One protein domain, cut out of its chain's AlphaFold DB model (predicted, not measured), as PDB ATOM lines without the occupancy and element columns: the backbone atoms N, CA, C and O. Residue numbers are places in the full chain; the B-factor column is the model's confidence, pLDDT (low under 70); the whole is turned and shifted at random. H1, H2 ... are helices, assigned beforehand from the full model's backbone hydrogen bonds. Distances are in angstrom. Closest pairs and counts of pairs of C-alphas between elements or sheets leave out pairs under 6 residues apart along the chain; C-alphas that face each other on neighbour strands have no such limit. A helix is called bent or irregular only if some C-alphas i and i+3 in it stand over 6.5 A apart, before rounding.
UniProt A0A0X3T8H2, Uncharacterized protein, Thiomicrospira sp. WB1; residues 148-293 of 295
ATOM      1  N   HIS A 148     154.165 250.698 165.809       75.38
ATOM      2  CA  HIS A 148     154.760 249.367 165.782       75.38
ATOM      3  C   HIS A 148     156.109 249.363 165.050       75.38
ATOM      4  O   HIS A 148     157.102 248.931 165.619       75.38
ATOM      5  N   THR A 149     156.198 249.923 163.842       72.56
ATOM      6  CA  THR A 149     157.444 249.958 163.065       72.56
ATOM      7  C   THR A 149     158.555 250.723 163.783       72.56
ATOM      8  O   THR A 149     159.702 250.284 163.754       72.56
ATOM      9  N   ARG A 150     158.249 251.832 164.474       78.75
ATOM     10  CA  ARG A 150     159.252 252.542 165.295       78.75
ATOM     11  C   ARG A 150     159.769 251.668 166.430       78.75
ATOM     12  O   ARG A 150     160.974 251.638 166.668       78.75
ATOM     13  N   PHE A 151     158.871 250.943 167.093       84.50
ATOM     14  CA  PHE A 151     159.232 250.016 168.157       84.50
ATOM     15  C   PHE A 151     160.055 248.831 167.627       84.50
ATOM     16  O   PHE A 151     161.120 248.543 168.162       84.50
ATOM     17  N   SER A 152     159.638 248.193 166.530       79.31
ATOM     18  CA  SER A 152     160.368 247.075 165.917       79.31
ATOM     19  C   SER A 152     161.751 247.488 165.417       79.31
ATOM     20  O   SER A 152     162.709 246.744 165.596       79.31
ATOM     21  N   ARG A 153     161.886 248.690 164.838       82.12
ATOM     22  CA  ARG A 153     163.189 249.243 164.434       82.12
ATOM     23  C   ARG A 153     164.113 249.467 165.621       82.12
ATOM     24  O   ARG A 153     165.313 249.257 165.497       82.12
ATOM     25  N   TRP A 154     163.575 249.907 166.757       89.25
ATOM     26  CA  TRP A 154     164.352 249.966 167.991       89.25
ATOM     27  C   TRP A 154     164.773 248.563 168.425       89.25
ATOM     28  O   TRP A 154     165.951 248.350 168.687       89.25
ATOM     29  N   LEU A 155     163.839 247.604 168.439       87.31
ATOM     30  CA  LEU A 155     164.082 246.225 168.861       87.31
ATOM     31  C   LEU A 155     165.215 245.556 168.058       87.31
ATOM     32  O   LEU A 155     166.030 244.836 168.636       87.31
ATOM     33  N   SER A 156     165.291 245.839 166.754       79.06
ATOM     34  CA  SER A 156     166.300 245.303 165.832       79.06
ATOM     35  C   SER A 156     167.583 246.135 165.707       79.06
ATOM     36  O   SER A 156     168.390 245.856 164.824       79.06
ATOM     37  N   ASP A 157     167.766 247.170 166.535       77.06
ATOM     38  CA  ASP A 157     168.898 248.109 166.450       77.06
ATOM     39  C   ASP A 157     169.067 248.745 165.062       77.06
ATOM     40  O   ASP A 157     170.180 249.039 164.616       77.06
ATOM     41  N   ALA A 158     167.949 248.983 164.367       69.06
ATOM     42  CA  ALA A 158     167.970 249.566 163.038       69.06
ATOM     43  C   ALA A 158     168.730 250.907 163.045       69.06
ATOM     44  O   ALA A 158     168.520 251.748 163.934       69.06
ATOM     45  N   PRO A 159     169.583 251.158 162.036       57.91
ATOM     46  CA  PRO A 159     170.331 252.399 161.962       57.91
ATOM     47  C   PRO A 159     169.376 253.598 161.852       57.91
ATOM     48  O   PRO A 159     168.277 253.509 161.293       57.91
ATOM     49  N   VAL A 160     169.832 254.746 162.369       64.06
ATOM     50  CA  VAL A 160     169.130 256.042 162.287       64.06
ATOM     51  C   VAL A 160     167.789 256.071 163.043       64.06
ATOM     52  O   VAL A 160     166.790 256.594 162.555       64.06
ATOM     53  N   LEU A 161     167.755 255.546 164.272       74.06
ATOM     54  CA  LEU A 161     166.654 255.797 165.209       74.06
ATOM     55  C   LEU A 161     167.103 256.750 166.325       74.06
ATOM     56  O   LEU A 161     167.840 256.366 167.239       74.06
ATOM     57  N   SER A 162     166.692 258.014 166.224       80.12
ATOM     58  CA  SER A 162     166.932 259.022 167.256       80.12
ATOM     59  C   SER A 162     165.952 258.863 168.421       80.12
ATOM     60  O   SER A 162     164.855 258.321 168.276       80.12
ATOM     61  N   VAL A 163     166.345 259.384 169.582       85.00
ATOM     62  CA  VAL A 163     165.459 259.526 170.747       85.00
ATOM     63  C   VAL A 163     164.195 260.310 170.380       85.00
ATOM     64  O   VAL A 163     163.098 259.904 170.752       85.00
ATOM     65  N   GLU A 164     164.335 261.370 169.582       84.25
ATOM     66  CA  GLU A 164     163.216 262.207 169.144       84.25
ATOM     67  C   GLU A 164     162.146 261.402 168.386       84.25
ATOM     68  O   GLU A 164     160.952 261.621 168.577       84.25
ATOM     69  N   PHE A 165     162.537 260.426 167.556       81.75
ATOM     70  CA  PHE A 165     161.560 259.582 166.861       81.75
ATOM     71  C   PHE A 165     160.740 258.713 167.819       81.75
ATOM     72  O   PHE A 165     159.546 258.512 167.582       81.75
ATOM     73  N   LEU A 166     161.354 258.228 168.901       88.31
ATOM     74  CA  LEU A 166     160.662 257.476 169.948       88.31
ATOM     75  C   LEU A 166     159.756 258.393 170.784       88.31
ATOM     76  O   LEU A 166     158.620 258.031 171.077       88.31
ATOM     77  N   GLU A 167     160.200 259.610 171.100       90.12
ATOM     78  CA  GLU A 167     159.399 260.604 171.831       90.12
ATOM     79  C   GLU A 167     158.171 261.057 171.022       90.12
ATOM     80  O   GLU A 167     157.055 261.097 171.545       90.12
ATOM     81  N   ARG A 168     158.329 261.285 169.710       85.94
ATOM     82  CA  ARG A 168     157.195 261.529 168.800       85.94
ATOM     83  C   ARG A 168     156.219 260.355 168.783       85.94
ATOM     84  O   ARG A 168     155.016 260.570 168.682       85.94
ATOM     85  N   ALA A 169     156.722 259.123 168.890       86.94
ATOM     86  CA  ALA A 169     155.887 257.931 168.981       86.94
ATOM     87  C   ALA A 169     155.009 257.976 170.251       86.94
ATOM     88  O   ALA A 169     153.789 257.849 170.168       86.94
ATOM     89  N   VAL A 170     155.593 258.300 171.408       92.75
ATOM     90  CA  VAL A 170     154.836 258.491 172.661       92.75
ATOM     91  C   VAL A 170     153.733 259.544 172.508       92.75
ATOM     92  O   VAL A 170     152.602 259.305 172.920       92.75
ATOM     93  N   THR A 171     154.027 260.685 171.877       89.25
ATOM     94  CA  THR A 171     153.028 261.754 171.672       89.25
ATOM     95  C   THR A 171     151.892 261.339 170.729       89.25
ATOM     96  O   THR A 171     150.758 261.779 170.904       89.25
ATOM     97  N   GLN A 172     152.170 260.496 169.732       84.00
ATOM     98  CA  GLN A 172     151.185 260.058 168.736       84.00
ATOM     99  C   GLN A 172     150.309 258.893 169.217       84.00
ATOM    100  O   GLN A 172     149.179 258.757 168.754       84.00
ATOM    101  N   ALA A 173     150.798 258.073 170.151       83.12
ATOM    102  CA  ALA A 173     150.118 256.866 170.623       83.12
ATOM    103  C   ALA A 173     148.658 257.069 171.079       83.12
ATOM    104  O   ALA A 173     147.814 256.272 170.664       83.12
ATOM    105  N   PRO A 174     148.303 258.117 171.851       84.69
ATOM    106  CA  PRO A 174     146.919 258.323 172.277       84.69
ATOM    107  C   PRO A 174     145.955 258.604 171.122       84.69
ATOM    108  O   PRO A 174     144.830 258.124 171.145       84.69
ATOM    109  N   ALA A 175     146.394 259.347 170.103       75.38
ATOM    110  CA  ALA A 175     145.553 259.709 168.959       75.38
ATOM    111  C   ALA A 175     145.271 258.526 168.016       75.38
ATOM    112  O   ALA A 175     144.432 258.639 167.127       75.38
ATOM    113  N   LEU A 176     145.991 257.415 168.193       75.25
ATOM    114  CA  LEU A 176     145.891 256.206 167.381       75.25
ATOM    115  C   LEU A 176     145.299 255.024 168.164       75.25
ATOM    116  O   LEU A 176     145.381 253.899 167.690       75.25
ATOM    117  N   ASP A 177     144.759 255.258 169.367       77.19
ATOM    118  CA  ASP A 177     144.276 254.214 170.287       77.19
ATOM    119  C   ASP A 177     145.353 253.175 170.672       77.19
ATOM    120  O   ASP A 177     145.069 252.033 171.035       77.19
ATOM    121  N   LEU A 178     146.624 253.594 170.648       84.25
ATOM    122  CA  LEU A 178     147.804 252.775 170.953       84.25
ATOM    123  C   LEU A 178     148.511 253.220 172.245       84.25
ATOM    124  O   LEU A 178     149.669 252.879 172.488       84.25
ATOM    125  N   ALA A 179     147.816 253.965 173.111       90.88
ATOM    126  CA  ALA A 179     148.330 254.412 174.408       90.88
ATOM    127  C   ALA A 179     148.942 253.291 175.286       90.88
ATOM    128  O   ALA A 179     149.939 253.566 175.957       90.88
ATOM    129  N   PRO A 180     148.450 252.030 175.269       92.69
ATOM    130  CA  PRO A 180     149.086 250.941 176.014       92.69
ATOM    131  C   PRO A 180     150.550 250.652 175.632       92.69
ATOM    132  O   PRO A 180     151.252 250.025 176.419       92.69
ATOM    133  N   MET A 181     151.038 251.115 174.470       92.31
ATOM    134  CA  MET A 181     152.447 250.981 174.064       92.31
ATOM    135  C   MET A 181     153.383 251.983 174.754       92.31
ATOM    136  O   MET A 181     154.597 251.782 174.751       92.31
ATOM    137  N   ILE A 182     152.851 253.077 175.314       96.12
ATOM    138  CA  ILE A 182     153.655 254.191 175.846       96.12
ATOM    139  C   ILE A 182     154.710 253.719 176.860       96.12
ATOM    140  O   ILE A 182     155.874 254.074 176.679       96.12
ATOM    141  N   PRO A 183     154.392 252.871 177.859       97.06
ATOM    142  CA  PRO A 183     155.394 252.416 178.823       97.06
ATOM    143  C   PRO A 183     156.564 251.648 178.192       97.06
ATOM    144  O   PRO A 183     157.701 251.765 178.643       97.06
ATOM    145  N   ALA A 184     156.311 250.891 177.123       97.25
ATOM    146  CA  ALA A 184     157.363 250.189 176.396       97.25
ATOM    147  C   ALA A 184     158.268 251.177 175.637       97.25
ATOM    148  O   ALA A 184     159.489 251.025 175.622       97.25
ATOM    149  N   PHE A 185     157.688 252.238 175.065       96.62
ATOM    150  CA  PHE A 185     158.463 253.330 174.476       96.62
ATOM    151  C   PHE A 185     159.284 254.107 175.506       96.62
ATOM    152  O   PHE A 185     160.397 254.512 175.188       96.62
ATOM    153  N   GLU A 186     158.790 254.295 176.730       97.25
ATOM    154  CA  GLU A 186     159.565 254.922 177.810       97.25
ATOM    155  C   GLU A 186     160.842 254.124 178.111       97.25
ATOM    156  O   GLU A 186     161.925 254.709 178.200       97.25
ATOM    157  N   VAL A 187     160.743 252.790 178.172       97.94
ATOM    158  CA  VAL A 187     161.917 251.909 178.294       97.94
ATOM    159  C   VAL A 187     162.827 252.043 177.075       97.94
ATOM    160  O   VAL A 187     164.035 252.207 177.233       97.94
ATOM    161  N   ALA A 188     162.271 252.051 175.861       96.06
ATOM    162  CA  ALA A 188     163.054 252.217 174.639       96.06
ATOM    163  C   ALA A 188     163.822 253.550 174.593       96.06
ATOM    164  O   ALA A 188     164.981 253.594 174.165       96.06
ATOM    165  N   ILE A 189     163.202 254.631 175.071       95.12
ATOM    166  CA  ILE A 189     163.805 255.961 175.192       95.12
ATOM    167  C   ILE A 189     164.925 255.946 176.234       95.12
ATOM    168  O   ILE A 189     166.024 256.416 175.934       95.12
ATOM    169  N   ALA A 190     164.682 255.399 177.430       96.19
ATOM    170  CA  ALA A 190     165.694 255.285 178.483       96.19
ATOM    171  C   ALA A 190     166.900 254.453 178.016       96.19
ATOM    172  O   ALA A 190     168.053 254.864 178.178       96.19
ATOM    173  N   HIS A 191     166.630 253.343 177.328       95.88
ATOM    174  CA  HIS A 191     167.635 252.513 176.681       95.88
ATOM    175  C   HIS A 191     168.461 253.323 175.680       95.88
ATOM    176  O   HIS A 191     169.681 253.410 175.796       95.88
ATOM    177  N   ARG A 192     167.813 254.016 174.737       91.81
ATOM    178  CA  ARG A 192     168.522 254.792 173.711       91.81
ATOM    179  C   ARG A 192     169.344 255.936 174.312       91.81
ATOM    180  O   ARG A 192     170.489 256.131 173.912       91.81
ATOM    181  N   LYS A 193     168.814 256.643 175.317       92.56
ATOM    182  CA  LYS A 193     169.532 257.697 176.065       92.56
ATOM    183  C   LYS A 193     170.735 257.161 176.847       92.56
ATOM    184  O   LYS A 193     171.643 257.930 177.171       92.56
ATOM    185  N   SER A 194     170.769 255.862 177.143       93.69
ATOM    186  CA  SER A 194     171.916 255.241 177.803       93.69
ATOM    187  C   SER A 194     173.112 255.111 176.863       93.69
ATOM    188  O   SER A 194     174.229 255.365 177.293       93.69
ATOM    189  N   PHE A 195     172.881 254.828 175.578       89.81
ATOM    190  CA  PHE A 195     173.946 254.620 174.585       89.81
ATOM    191  C   PHE A 195     174.311 255.854 173.761       89.81
ATOM    192  O   PHE A 195     175.388 255.885 173.173       89.81
ATOM    193  N   TYR A 196     173.437 256.857 173.687       88.06
ATOM    194  CA  TYR A 196     173.642 258.026 172.835       88.06
ATOM    195  C   TYR A 196     173.498 259.319 173.625       88.06
ATOM    196  O   TYR A 196     172.736 259.413 174.592       88.06
ATOM    197  N   ASP A 197     174.258 260.322 173.212       80.56
ATOM    198  CA  ASP A 197     174.106 261.687 173.681       80.56
ATOM    199  C   ASP A 197     172.787 262.287 173.171       80.56
ATOM    200  O   ASP A 197     172.407 262.103 172.012       80.56
ATOM    201  N   ALA A 198     172.065 262.976 174.052       73.69
ATOM    202  CA  ALA A 198     170.713 263.446 173.757       73.69
ATOM    203  C   ALA A 198     170.691 264.665 172.824       73.69
ATOM    204  O   ALA A 198     169.698 264.870 172.130       73.69
ATOM    205  N   GLU A 199     171.763 265.460 172.807       73.44
ATOM    206  CA  GLU A 199     171.844 266.693 172.019       73.44
ATOM    207  C   GLU A 199     172.470 266.438 170.647       73.44
ATOM    208  O   GLU A 199     171.981 266.913 169.625       73.44
ATOM    209  N   THR A 200     173.554 265.667 170.618       75.06
ATOM    210  CA  THR A 200     174.353 265.425 169.411       75.06
ATOM    211  C   THR A 200     173.990 264.126 168.697       75.06
ATOM    212  O   THR A 200     174.333 263.953 167.529       75.06
ATOM    213  N   GLY A 201     173.328 263.186 169.382       74.75
ATOM    214  CA  GLY A 201     173.053 261.845 168.861       74.75
ATOM    215  C   GLY A 201     174.304 260.974 168.697       74.75
ATOM    216  O   GLY A 201     174.217 259.891 168.115       74.75
ATOM    217  N   ALA A 202     175.464 261.428 169.185       77.69
ATOM    218  CA  ALA A 202     176.709 260.675 169.132       77.69
ATOM    219  C   ALA A 202     176.662 259.466 170.086       77.69
ATOM    220  O   ALA A 202     176.091 259.571 171.175       77.69
ATOM    221  N   PRO A 203     177.250 258.315 169.711       83.94
ATOM    222  CA  PRO A 203     177.371 257.183 170.619       83.94
ATOM    223  C   PRO A 203     178.302 257.536 171.784       83.94
ATOM    224  O   PRO A 203     179.349 258.156 171.596       83.94
ATOM    225  N   LYS A 204     177.913 257.113 172.982       85.56
ATOM    226  CA  LYS A 204     178.698 257.239 174.208       85.56
ATOM    227  C   LYS A 204     179.773 256.167 174.278       85.56
ATOM    228  O   LYS A 204     179.622 255.071 173.731       85.56
ATOM    229  N   TRP A 205     180.847 256.461 174.999       86.25
ATOM    230  CA  TRP A 205     181.823 255.439 175.349       86.25
ATOM    231  C   TRP A 205     181.225 254.452 176.362       86.25
ATOM    232  O   TRP A 205     180.419 254.858 177.198       86.25
ATOM    233  N   PRO A 206     181.667 253.181 176.394       84.69
ATOM    234  CA  PRO A 206     181.093 252.173 177.294       84.69
ATOM    235  C   PRO A 206     181.024 252.597 178.770       84.69
ATOM    236  O   PRO A 206     180.002 252.410 179.424       84.69
ATOM    237  N   HIS A 207     182.065 253.256 179.287       85.81
ATOM    238  CA  HIS A 207     182.098 253.753 180.669       85.81
ATOM    239  C   HIS A 207     181.103 254.893 180.962       85.81
ATOM    240  O   HIS A 207     180.727 255.083 182.116       85.81
ATOM    241  N   GLU A 208     180.662 255.629 179.941       88.62
ATOM    242  CA  GLU A 208     179.624 256.664 180.037       88.62
ATOM    243  C   GLU A 208     178.212 256.081 179.894       88.62
ATOM    244  O   GLU A 208     177.236 256.742 180.240       88.62
ATOM    245  N   THR A 209     178.100 254.861 179.369       91.62
ATOM    246  CA  THR A 209     176.837 254.140 179.186       91.62
ATOM    247  C   THR A 209     176.408 253.434 180.477       91.62
ATOM    248  O   THR A 209     175.226 253.447 180.828       91.62
ATOM    249  N   LEU A 210     177.351 252.831 181.219       92.56
ATOM    250  CA  LEU A 210     177.028 251.979 182.374       92.56
ATOM    251  C   LEU A 210     176.217 252.670 183.487       92.56
ATOM    252  O   LEU A 210     175.244 252.068 183.942       92.56
ATOM    253  N   PRO A 211     176.517 253.910 183.927       92.56
ATOM    254  CA  PRO A 211     175.720 254.552 184.978       92.56
ATOM    255  C   PRO A 211     174.266 254.829 184.557       92.56
ATOM    256  O   PRO A 211     173.378 254.956 185.395       92.56
ATOM    257  N   GLN A 212     174.008 254.937 183.257       94.12
ATOM    258  CA  GLN A 212     172.713 255.267 182.680       94.12
ATOM    259  C   GLN A 212     171.898 253.990 182.512       94.12
ATOM    260  O   GLN A 212     170.718 253.973 182.859       94.12
ATOM    261  N   LEU A 213     172.555 252.905 182.095       95.19
ATOM    262  CA  LEU A 213     171.972 251.569 182.123       95.19
ATOM    263  C   LEU A 213     171.643 251.125 183.550       95.19
ATOM    264  O   LEU A 213     170.582 250.552 183.759       95.19
ATOM    265  N   GLU A 214     172.490 251.424 184.541       94.81
ATOM    266  CA  GLU A 214     172.197 251.109 185.946       94.81
ATOM    267  C   GLU A 214     170.899 251.784 186.410       94.81
ATOM    268  O   GLU A 214     170.027 251.108 186.958       94.81
ATOM    269  N   ARG A 215     170.719 253.077 186.098       95.25
ATOM    270  CA  ARG A 215     169.474 253.806 186.388       95.25
ATOM    271  C   ARG A 215     168.274 253.205 185.666       95.25
ATOM    272  O   ARG A 215     167.252 252.963 186.292       95.25
ATOM    273  N   MET A 216     168.409 252.908 184.373       96.75
ATOM    274  CA  MET A 216     167.347 252.265 183.598       96.75
ATOM    275  C   MET A 216     166.939 250.917 184.211       96.75
ATOM    276  O   MET A 216     165.751 250.630 184.341       96.75
ATOM    277  N   LEU A 217     167.903 250.088 184.618       97.12
ATOM    278  CA  LEU A 217     167.618 248.816 185.281       97.12
ATOM    279  C   LEU A 217     166.955 249.025 186.652       97.12
ATOM    280  O   LEU A 217     166.115 248.217 187.048       97.12
ATOM    281  N   ALA A 218     167.307 250.089 187.381       96.69
ATOM    282  CA  ALA A 218     166.646 250.445 188.634       96.69
ATOM    283  C   ALA A 218     165.168 250.801 188.419       96.69
ATOM    284  O   ALA A 218     164.310 250.295 189.145       96.69
ATOM    285  N   ASP A 219     164.871 251.585 187.383       96.81
ATOM    286  CA  ASP A 219     163.500 251.936 187.000       96.81
ATOM    287  C   ASP A 219     162.700 250.691 186.574       96.81
ATOM    288  O   ASP A 219     161.523 250.545 186.917       96.81
ATOM    289  N   ILE A 220     163.342 249.749 185.870       97.12
ATOM    290  CA  ILE A 220     162.751 248.451 185.513       97.12
ATOM    291  C   ILE A 220     162.410 247.638 186.770       97.12
ATOM    292  O   ILE A 220     161.282 247.153 186.893       97.12
ATOM    293  N   GLU A 221     163.342 247.497 187.717       95.62
ATOM    294  CA  GLU A 221     163.089 246.779 188.974       95.62
ATOM    295  C   GLU A 221     161.947 247.411 189.771       95.62
ATOM    296  O   GLU A 221     161.064 246.695 190.252       95.62
ATOM    297  N   GLN A 222     161.934 248.742 189.876       95.75
ATOM    298  CA  GLN A 222     160.853 249.464 190.537       95.75
ATOM    299  C   GLN A 222     159.512 249.149 189.869       95.75
ATOM    300  O   GLN A 222     158.572 248.730 190.548       95.75
ATOM    301  N   ARG A 223     159.428 249.245 188.539       95.56
ATOM    302  CA  ARG A 223     158.191 248.966 187.800       95.56
ATOM    303  C   ARG A 223     157.705 247.531 187.989       95.56
ATOM    304  O   ARG A 223     156.511 247.309 188.170       95.56
ATOM    305  N   LEU A 224     158.609 246.551 187.980       95.62
ATOM    306  CA  LEU A 224     158.270 245.150 188.249       95.62
ATOM    307  C   LEU A 224     157.773 244.949 189.688       95.62
ATOM    308  O   LEU A 224     156.919 244.097 189.923       95.62
ATOM    309  N   SER A 225     158.279 245.723 190.652       94.62
ATOM    310  CA  SER A 225     157.793 245.680 192.037       94.62
ATOM    311  C   SER A 225     156.392 246.286 192.192       94.62
ATOM    312  O   SER A 225     155.574 245.770 192.949       94.62
ATOM    313  N   GLU A 226     156.091 247.334 191.423       96.75
ATOM    314  CA  GLU A 226     154.801 248.029 191.431       96.75
ATOM    315  C   GLU A 226     153.727 247.287 190.622       96.75
ATOM    316  O   GLU A 226     152.533 247.514 190.816       96.75
ATOM    317  N   GLN A 227     154.133 246.382 189.724       96.12
ATOM    318  CA  GLN A 227     153.239 245.680 188.803       96.12
ATOM    319  C   GLN A 227     153.393 244.153 188.872       96.12
ATOM    320  O   GLN A 227     154.029 243.545 188.004       96.12
ATOM    321  N   PRO A 228     152.738 243.494 189.848       93.50
ATOM    322  CA  PRO A 228     152.855 242.051 190.052       93.50
ATOM    323  C   PRO A 228     152.476 241.204 188.831       93.50
ATOM    324  O   PRO A 228     153.106 240.180 188.584       93.50
ATOM    325  N   ALA A 229     151.478 241.628 188.045       91.69
ATOM    326  CA  ALA A 229     151.069 240.914 186.834       91.69
ATOM    327  C   ALA A 229     152.167 240.934 185.757       91.69
ATOM    328  O   ALA A 229     152.525 239.885 185.226       91.69
ATOM    329  N   LEU A 230     152.755 242.106 185.485       94.75
ATOM    330  CA  LEU A 230     153.891 242.233 184.568       94.75
ATOM    331  C   LEU A 230     155.069 241.382 185.053       94.75
ATOM    332  O   LEU A 230     155.640 240.632 184.266       94.75
ATOM    333  N   ARG A 231     155.391 241.456 186.353       94.44
ATOM    334  CA  ARG A 231     156.453 240.653 186.969       94.44
ATOM    335  C   ARG A 231     156.231 239.160 186.745       94.44
ATOM    336  O   ARG A 231     157.138 238.486 186.270       94.44
ATOM    337  N   ALA A 232     155.033 238.660 187.040       92.62
ATOM    338  CA  ALA A 232     154.696 237.251 186.868       92.62
ATOM    339  C   ALA A 232     154.857 236.791 185.410       92.62
ATOM    340  O   ALA A 232     155.415 235.726 185.161       92.62
ATOM    341  N   HIS A 233     154.421 237.600 184.439       92.62
ATOM    342  CA  HIS A 233     154.582 237.265 183.024       92.62
ATOM    343  C   HIS A 233     156.034 237.337 182.546       92.62
ATOM    344  O   HIS A 233     156.459 236.498 181.751       92.62
ATOM    345  N   TRP A 234     156.799 238.323 183.014       93.19
ATOM    346  CA  TRP A 234     158.168 238.533 182.556       93.19
ATOM    347  C   TRP A 234     159.129 237.449 183.064       93.19
ATOM    348  O   TRP A 234     159.930 236.941 182.272       93.19
ATOM    349  N   PHE A 235     158.986 237.045 184.333       92.50
ATOM    350  CA  PHE A 235     159.789 235.989 184.966       92.50
ATOM    351  C   PHE A 235     159.319 234.558 184.657       92.50
ATOM    352  O   PHE A 235     160.032 233.614 184.982       92.50
ATOM    353  N   ALA A 236     158.165 234.371 184.006       90.50
ATOM    354  CA  ALA A 236     157.660 233.039 183.681       90.50
ATOM    355  C   ALA A 236     158.681 232.208 182.877       90.50
ATOM    356  O   ALA A 236     159.127 232.626 181.807       90.50
ATOM    357  N   GLU A 237     158.984 230.991 183.351       83.69
ATOM    358  CA  GLU A 237     159.923 230.058 182.702       83.69
ATOM    359  C   GLU A 237     159.550 229.793 181.231       83.69
ATOM    360  O   GLU A 237     160.409 229.735 180.350       83.69
ATOM    361  N   LYS A 238     158.243 229.686 180.960       87.62
ATOM    362  CA  LYS A 238     157.666 229.592 179.616       87.62
ATOM    363  C   LYS A 238     156.576 230.640 179.448       87.62
ATOM    364  O   LYS A 238     155.480 230.506 179.992       87.62
ATOM    365  N   ARG A 239     156.869 231.668 178.654       85.44
ATOM    366  CA  ARG A 239     155.909 232.728 178.346       85.44
ATOM    367  C   ARG A 239     154.828 232.223 177.399       85.44
ATOM    368  O   ARG A 239     155.110 231.643 176.351       85.44
ATOM    369  N   GLN A 240     153.580 232.466 177.775       87.00
ATOM    370  CA  GLN A 240     152.408 232.137 176.970       87.00
ATOM    371  C   GLN A 240     152.178 233.243 175.934       87.00
ATOM    372  O   GLN A 240     151.274 234.055 176.090       87.00
ATOM    373  N   TRP A 241     153.010 233.300 174.890       82.31
ATOM    374  CA  TRP A 241     152.996 234.397 173.907       82.31
ATOM    375  C   TRP A 241     151.619 234.674 173.304       82.31
ATOM    376  O   TRP A 241     151.207 235.824 173.261       82.31
ATOM    377  N   LYS A 242     150.841 233.628 173.002       83.38
ATOM    378  CA  LYS A 242     149.456 233.781 172.530       83.38
ATOM    379  C   LYS A 242     148.561 234.568 173.491       83.38
ATOM    380  O   LYS A 242     147.698 235.298 173.040       83.38
ATOM    381  N   GLN A 243     148.757 234.411 174.802       80.69
ATOM    382  CA  GLN A 243     148.012 235.164 175.819       80.69
ATOM    383  C   GLN A 243     148.581 236.575 176.002       80.69
ATOM    384  O   GLN A 243     147.845 237.507 176.306       80.69
ATOM    385  N   LEU A 244     149.893 236.750 175.821       81.44
ATOM    386  CA  LEU A 244     150.533 238.064 175.902       81.44
ATOM    387  C   LEU A 244     150.117 238.967 174.737       81.44
ATOM    388  O   LEU A 244     149.881 240.150 174.959       81.44
ATOM    389  N   GLU A 245     149.973 238.414 173.532       82.25
ATOM    390  CA  GLU A 245     149.529 239.123 172.322       82.25
ATOM    391  C   GLU A 245     148.111 239.709 172.451       82.25
ATOM    392  O   GLU A 245     147.788 240.689 171.783       82.25
ATOM    393  N   GLU A 246     147.278 239.180 173.355       85.12
ATOM    394  CA  GLU A 246     145.952 239.738 173.664       85.12
ATOM    395  C   GLU A 246     146.036 241.071 174.433       85.12
ATOM    396  O   GLU A 246     145.064 241.825 174.496       85.12
ATOM    397  N   SER A 247     147.199 241.390 175.012       89.12
ATOM    398  CA  SER A 247     147.459 242.638 175.722       89.12
ATOM    399  C   SER A 247     148.624 243.381 175.086       89.12
ATOM    400  O   SER A 247     149.791 243.087 175.331       89.12
ATOM    401  N   MET A 248     148.295 244.437 174.344       87.38
ATOM    402  CA  MET A 248     149.275 245.360 173.768       87.38
ATOM    403  C   MET A 248     150.296 245.830 174.812       87.38
ATOM    404  O   MET A 248     151.496 245.785 174.570       87.38
ATOM    405  N   TYR A 249     149.833 246.202 176.008       94.12
ATOM    406  CA  TYR A 249     150.731 246.580 177.096       94.12
ATOM    407  C   TYR A 249     151.728 245.466 177.442       94.12
ATOM    408  O   TYR A 249     152.932 245.703 177.418       94.12
ATOM    409  N   LEU A 250     151.246 244.257 177.755       92.44
ATOM    410  CA  LEU A 250     152.120 243.173 178.207       92.44
ATOM    411  C   LEU A 250     153.083 242.723 177.109       92.44
ATOM    412  O   LEU A 250     154.263 242.538 177.399       92.44
ATOM    413  N   TYR A 251     152.604 242.591 175.871       91.44
ATOM    414  CA  TYR A 251     153.423 242.199 174.728       91.44
ATOM    415  C   TYR A 251     154.608 243.153 174.529       91.44
ATOM    416  O   TYR A 251     155.763 242.740 174.631       91.44
ATOM    417  N   PHE A 252     154.336 244.447 174.326       94.44
ATOM    418  CA  PHE A 252     155.394 245.421 174.045       94.44
ATOM    419  C   PHE A 252     156.288 245.674 175.257       94.44
ATOM    420  O   PHE A 252     157.494 245.861 175.103       94.44
ATOM    421  N   MET A 253     155.723 245.671 176.466       96.69
ATOM    422  CA  MET A 253     156.508 245.891 177.675       96.69
ATOM    423  C   MET A 253     157.504 244.748 177.905       96.69
ATOM    424  O   MET A 253     158.659 245.020 178.211       96.69
ATOM    425  N   ILE A 254     157.102 243.485 177.724       94.50
ATOM    426  CA  ILE A 254     158.000 242.329 177.890       94.50
ATOM    427  C   ILE A 254     159.147 242.369 176.879       94.50
ATOM    428  O   ILE A 254     160.299 242.235 177.285       94.50
ATOM    429  N   GLU A 255     158.848 242.619 175.602       94.44
ATOM    430  CA  GLU A 255     159.863 242.795 174.551       94.44
ATOM    431  C   GLU A 255     160.848 243.925 174.902       94.44
ATOM    432  O   GLU A 255     162.066 243.775 174.778       94.44
ATOM    433  N   ALA A 256     160.332 245.053 175.407       97.56
ATOM    434  CA  ALA A 256     161.166 246.182 175.800       97.56
ATOM    435  C   ALA A 256     162.088 245.853 176.982       97.56
ATOM    436  O   ALA A 256     163.270 246.203 176.956       97.56
ATOM    437  N   LEU A 257     161.560 245.174 178.005       97.38
ATOM    438  CA  LEU A 257     162.335 244.743 179.166       97.38
ATOM    439  C   LEU A 257     163.429 243.750 178.775       97.38
ATOM    440  O   LEU A 257     164.571 243.916 179.193       97.38
ATOM    441  N   ASP A 258     163.104 242.752 177.950       95.19
ATOM    442  CA  ASP A 258     164.067 241.745 177.505       95.19
ATOM    443  C   ASP A 258     165.250 242.367 176.777       95.19
ATOM    444  O   ASP A 258     166.400 242.091 177.123       95.19
ATOM    445  N   LYS A 259     164.978 243.227 175.790       95.62
ATOM    446  CA  LYS A 259     166.041 243.910 175.058       95.62
ATOM    447  C   LYS A 259     166.871 244.784 175.990       95.62
ATOM    448  O   LYS A 259     168.091 244.667 175.987       95.62
ATOM    449  N   ALA A 260     166.229 245.624 176.801       96.81
ATOM    450  CA  ALA A 260     166.934 246.554 177.676       96.81
ATOM    451  C   ALA A 260     167.849 245.833 178.679       96.81
ATOM    452  O   ALA A 260     168.979 246.267 178.897       96.81
ATOM    453  N   VAL A 261     167.388 244.724 179.266       96.50
ATOM    454  CA  VAL A 261     168.174 243.916 180.212       96.50
ATOM    455  C   VAL A 261     169.306 243.167 179.507       96.50
ATOM    456  O   VAL A 261     170.442 243.209 179.979       96.50
ATOM    457  N   ARG A 262     169.032 242.545 178.355       94.62
ATOM    458  CA  ARG A 262     170.042 241.830 177.559       94.62
ATOM    459  C   ARG A 262     171.154 242.759 177.079       94.62
ATOM    460  O   ARG A 262     172.333 242.433 177.185       94.62
ATOM    461  N   ASP A 263     170.796 243.922 176.553       93.94
ATOM    462  CA  ASP A 263     171.767 244.873 176.016       93.94
ATOM    463  C   ASP A 263     172.574 245.526 177.157       93.94
ATOM    464  O   ASP A 263     173.764 245.809 177.002       93.94
ATOM    465  N   ALA A 264     171.966 245.689 178.338       94.19
ATOM    466  CA  ALA A 264     172.663 246.121 179.543       94.19
ATOM    467  C   ALA A 264     173.706 245.095 180.025       94.19
ATOM    468  O   ALA A 264     174.826 245.474 180.376       94.19
ATOM    469  N   GLU A 265     173.378 243.803 179.999       92.94
ATOM    470  CA  GLU A 265     174.346 242.726 180.242       92.94
ATOM    471  C   GLU A 265     175.482 242.756 179.214       92.94
ATOM    472  O   GLU A 265     176.657 242.722 179.587       92.94
ATOM    473  N   GLY A 266     175.148 242.903 177.928       90.56
ATOM    474  CA  GLY A 266     176.132 243.029 176.855       90.56
ATOM    475  C   GLY A 266     177.120 244.174 177.097       90.56
ATOM    476  O   GLY A 266     178.329 243.983 176.968       90.56
ATOM    477  N   ALA A 267     176.632 245.335 177.542       89.19
ATOM    478  CA  ALA A 267     177.477 246.481 177.877       89.19
ATOM    479  C   ALA A 267     178.411 246.213 179.073       89.19
ATOM    480  O   ALA A 267     179.553 246.671 179.079       89.19
ATOM    481  N   LEU A 268     177.968 245.441 180.072       87.31
ATOM    482  CA  LEU A 268     178.824 245.015 181.186       87.31
ATOM    483  C   LEU A 268     179.897 244.010 180.772       87.31
ATOM    484  O   LEU A 268     180.911 243.886 181.459       87.31
ATOM    485  N   LEU A 269     179.696 243.279 179.681       83.94
ATOM    486  CA  LEU A 269     180.670 242.335 179.138       83.94
ATOM    487  C   LEU A 269     181.628 242.977 178.123       83.94
ATOM    488  O   LEU A 269     182.619 242.343 177.761       83.94
ATOM    489  N   ASP A 270     181.387 244.228 177.719       80.56
ATOM    490  CA  ASP A 270     182.233 244.958 176.772       80.56
ATOM    491  C   ASP A 270     183.680 245.085 177.289       80.56
ATOM    492  O   ASP A 270     183.944 245.442 178.443       80.56
ATOM    493  N   ALA A 271     184.635 244.796 176.404       57.44
ATOM    494  CA  ALA A 271     186.066 244.817 176.680       57.44
ATOM    495  C   ALA A 271     186.583 246.207 177.096       57.44
ATOM    496  O   ALA A 271     187.565 246.300 177.824       57.44
ATOM    497  N   ASN A 272     185.916 247.293 176.692       67.69
ATOM    498  CA  ASN A 272     186.355 248.665 176.980       67.69
ATOM    499  C   ASN A 272     185.737 249.272 178.256       67.69
ATOM    500  O   ASN A 272     185.797 250.489 178.465       67.69
ATOM    501  N   LYS A 273     185.161 248.445 179.138       69.25
ATOM    502  CA  LYS A 273     184.577 248.878 180.423       69.25
ATOM    503  C   LYS A 273     185.595 249.305 181.482       69.25
ATOM    504  O   LYS A 273     185.199 249.783 182.536       69.25
ATOM    505  N   GLU A 274     186.894 249.149 181.232       74.50
ATOM    506  CA  GLU A 274     187.962 249.334 182.230       74.50
ATOM    507  C   GLU A 274     188.000 250.731 182.875       74.50
ATOM    508  O   GLU A 274     188.534 250.895 183.969       74.50
ATOM    509  N   LYS A 275     187.421 251.741 182.212       83.69
ATOM    510  CA  LYS A 275     187.304 253.115 182.732       83.69
ATOM    511  C   LYS A 275     186.029 253.370 183.538       83.69
ATOM    512  O   LYS A 275     185.852 254.478 184.040       83.69
ATOM    513  N   ALA A 276     185.122 252.403 183.614       85.19
ATOM    514  CA  ALA A 276     183.886 252.547 184.362       85.19
ATOM    515  C   ALA A 276     184.132 252.446 185.869       85.19
ATOM    516  O   ALA A 276     185.037 251.749 186.327       85.19
ATOM    517  N   ASP A 277     183.288 253.126 186.642       89.81
ATOM    518  CA  ASP A 277     183.313 253.050 188.099       89.81
ATOM    519  C   ASP A 277     183.031 251.602 188.566       89.81
ATOM    520  O   ASP A 277     181.961 251.056 188.257       89.81
ATOM    521  N   PRO A 278     183.946 250.965 189.325       91.44
ATOM    522  CA  PRO A 278     183.737 249.625 189.867       91.44
ATOM    523  C   PRO A 278     182.462 249.477 190.700       91.44
ATOM    524  O   PRO A 278     181.839 248.415 190.662       91.44
ATOM    525  N   ALA A 279     182.044 250.522 191.419       93.12
ATOM    526  CA  ALA A 279     180.820 250.489 192.213       93.12
ATOM    527  C   ALA A 279     179.570 250.416 191.321       93.12
ATOM    528  O   ALA A 279     178.634 249.669 191.623       93.12
ATOM    529  N   VAL A 280     179.573 251.137 190.191       92.88
ATOM    530  CA  VAL A 280     178.495 251.079 189.189       92.88
ATOM    531  C   VAL A 280     178.441 249.690 188.568       92.88
ATOM    532  O   VAL A 280     177.373 249.086 188.533       92.88
ATOM    533  N   MET A 281     179.589 249.140 188.158       91.56
ATOM    534  CA  MET A 281     179.652 247.789 187.590       91.56
ATOM    535  C   MET A 281     179.126 246.728 188.564       91.56
ATOM    536  O   MET A 281     178.335 245.872 188.176       91.56
ATOM    537  N   GLN A 282     179.520 246.801 189.838       93.50
ATOM    538  CA  GLN A 282     179.064 245.862 190.861       93.50
ATOM    539  C   GLN A 282     177.556 245.970 191.117       93.50
ATOM    540  O   GLN A 282     176.868 244.951 191.183       93.50
ATOM    541  N   THR A 283     177.036 247.191 191.255       94.81
ATOM    542  CA  THR A 283     175.603 247.429 191.498       94.81
ATOM    543  C   THR A 283     174.767 246.935 190.323       94.81
ATOM    544  O   THR A 283     173.756 246.259 190.509       94.81
ATOM    545  N   MET A 284     175.227 247.223 189.107       94.25
ATOM    546  CA  MET A 284     174.580 246.795 187.878       94.25
ATOM    547  C   MET A 284     174.585 245.265 187.741       94.25
ATOM    548  O   MET A 284     173.535 244.693 187.459       94.25
ATOM    549  N   GLN A 285     175.704 244.592 188.043       94.19
ATOM    550  CA  GLN A 285     175.778 243.125 188.061       94.19
ATOM    551  C   GLN A 285     174.780 242.522 189.054       94.19
ATOM    552  O   GLN A 285     173.993 241.660 188.685       94.19
ATOM    553  N   GLN A 286     174.747 243.016 190.296       94.44
ATOM    554  CA  GLN A 286     173.799 242.530 191.307       94.44
ATOM    555  C   GLN A 286     172.340 242.708 190.875       94.44
ATOM    556  O   GLN A 286     171.477 241.918 191.259       94.44
ATOM    557  N   ARG A 287     172.050 243.774 190.123       94.94
ATOM    558  CA  ARG A 287     170.718 244.047 189.587       94.94
ATOM    559  C   ARG A 287     170.362 243.075 188.467       94.94
ATOM    560  O   ARG A 287     169.293 242.478 188.506       94.94
ATOM    561  N   LEU A 288     171.279 242.855 187.525       94.25
ATOM    562  CA  LEU A 288     171.109 241.846 186.481       94.25
ATOM    563  C   LEU A 288     170.927 240.446 187.070       94.25
ATOM    564  O   LEU A 288     170.030 239.736 186.634       94.25
ATOM    565  N   ASP A 289     171.685 240.077 188.104       92.25
ATOM    566  CA  ASP A 289     171.540 238.777 188.767       92.25
ATOM    567  C   ASP A 289     170.111 238.572 189.299       92.25
ATOM    568  O   ASP A 289     169.526 237.511 189.102       92.25
ATOM    569  N   ARG A 290     169.506 239.597 189.916       91.06
ATOM    570  CA  ARG A 290     168.103 239.543 190.377       91.06
ATOM    571  C   ARG A 290     167.098 239.505 189.230       91.06
ATOM    572  O   ARG A 290     166.050 238.883 189.358       91.06
ATOM    573  N   LEU A 291     167.398 240.186 188.130       90.44
ATOM    574  CA  LEU A 291     166.562 240.220 186.931       90.44
ATOM    575  C   LEU A 291     166.659 238.916 186.111       90.44
ATOM    576  O   LEU A 291     165.729 238.593 185.377       90.44
ATOM    577  N   TYR A 292     167.736 238.141 186.274       83.69
ATOM    578  CA  TYR A 292     167.929 236.829 185.648       83.69
ATOM    579  C   TYR A 292     167.569 235.641 186.538       83.69
ATOM    580  O   TYR A 292     167.319 234.555 186.007       83.69
ATOM    581  N   GLN A 293     167.506 235.820 187.859       70.56
ATOM    582  CA  GLN A 293     166.902 234.851 188.769       70.56
ATOM    583  C   GLN A 293     165.394 234.782 188.490       70.56
ATOM    584  O   GLN A 293     164.579 235.483 189.084       70.56
TER     585      GLN A 293
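What this domain is: This is residues 148 to 293 of the 295 residues of an uncharacterized protein of Thiomicrospira sp. WB1 (UniProt A0A0X3T8H2). What does the model look like? H3, H4, H7 and H8 form a four-helix bundle that goes up and down, each helix running against the one before it, with the long H7 in its core. H2 packs beside H3 as an added helix, H1 packs on H2, and the short H5 and H6 pack near the beginning of H7. What is it made of? The printed part has 146 residues with eight named helices, H1 to H8 in that order, and no named strand; the class is all helix. It is compact, with a radius of gyration of the C-alphas of 15.4 A and spans of 44 by 36 by 23 A.

Where its parts are: Where do the first helices run? H1, residues 148 to 155, begins with C-alpha 148 at (154.760, 249.367, 165.782). H2 is residues 163 to 176, 20.1 A from first to last C-alpha, and H3 is residues 179 to 195, 25.6 A. What follows? H4, residues 206 to 226, is 30.1 A long, and H5, residues 228 to 235, and H6, residues 241 to 244, are short. H7, residues 248 to 269, is the longest at 32.0 A, and H8, residues 278 to 292, is 20.8 A and ends with C-alpha 292 at (167.929, 236.829, 185.648). Which are irregular? H2 is, with C-alphas 171 and 174 7.0 A apart, H3, with 180 and 183 7.1 A apart, and H4 only just, with 208 and 211 6.6 A apart.

How they stand to each other: What touches the hub, H7? H3 runs the same way at a shallow tilt of 11 degrees, the closest C-alphas, of Ala 184 and Met 253, being 4.6 A apart. H4 touches it opposite ways at 36 degrees, only just steep, closest at Leu 213 and Ala 264, 6.1 A. H8, H5, H1 and H6 touch it too, H1 only just with 3 pairs of C-alphas within 8 A, and H6 only at the corner. What else touches? H2 and H3 form a hairpin, closest at the C-alphas of Ala 173 and Ala 179, 4.9 A, and H1 and H2 form another, closest at Arg 150 and Leu 166, 6.9 A. H4 and H8 run the same way at a steep tilt of 39 degrees, closest at Glu 214 and Met 284, 5.3 A. How do the backbones run? Every O i to N i+4 pair is within hydrogen-bond range in H1, H5, H7 and H8, against 7 of 10 in H2, 10 of 13 in H3 and 15 of 17 in H4; H6 is too short for such a pair.

The domain as a whole: How far does it reach? The two C-alphas farthest apart, of Ala 175 and Glu 274, are 45.6 A apart. Is it unbroken and sure? The printed part has no cut and no long link. Residues 158 to 160 and 271 to 273 have pLDDT under 70.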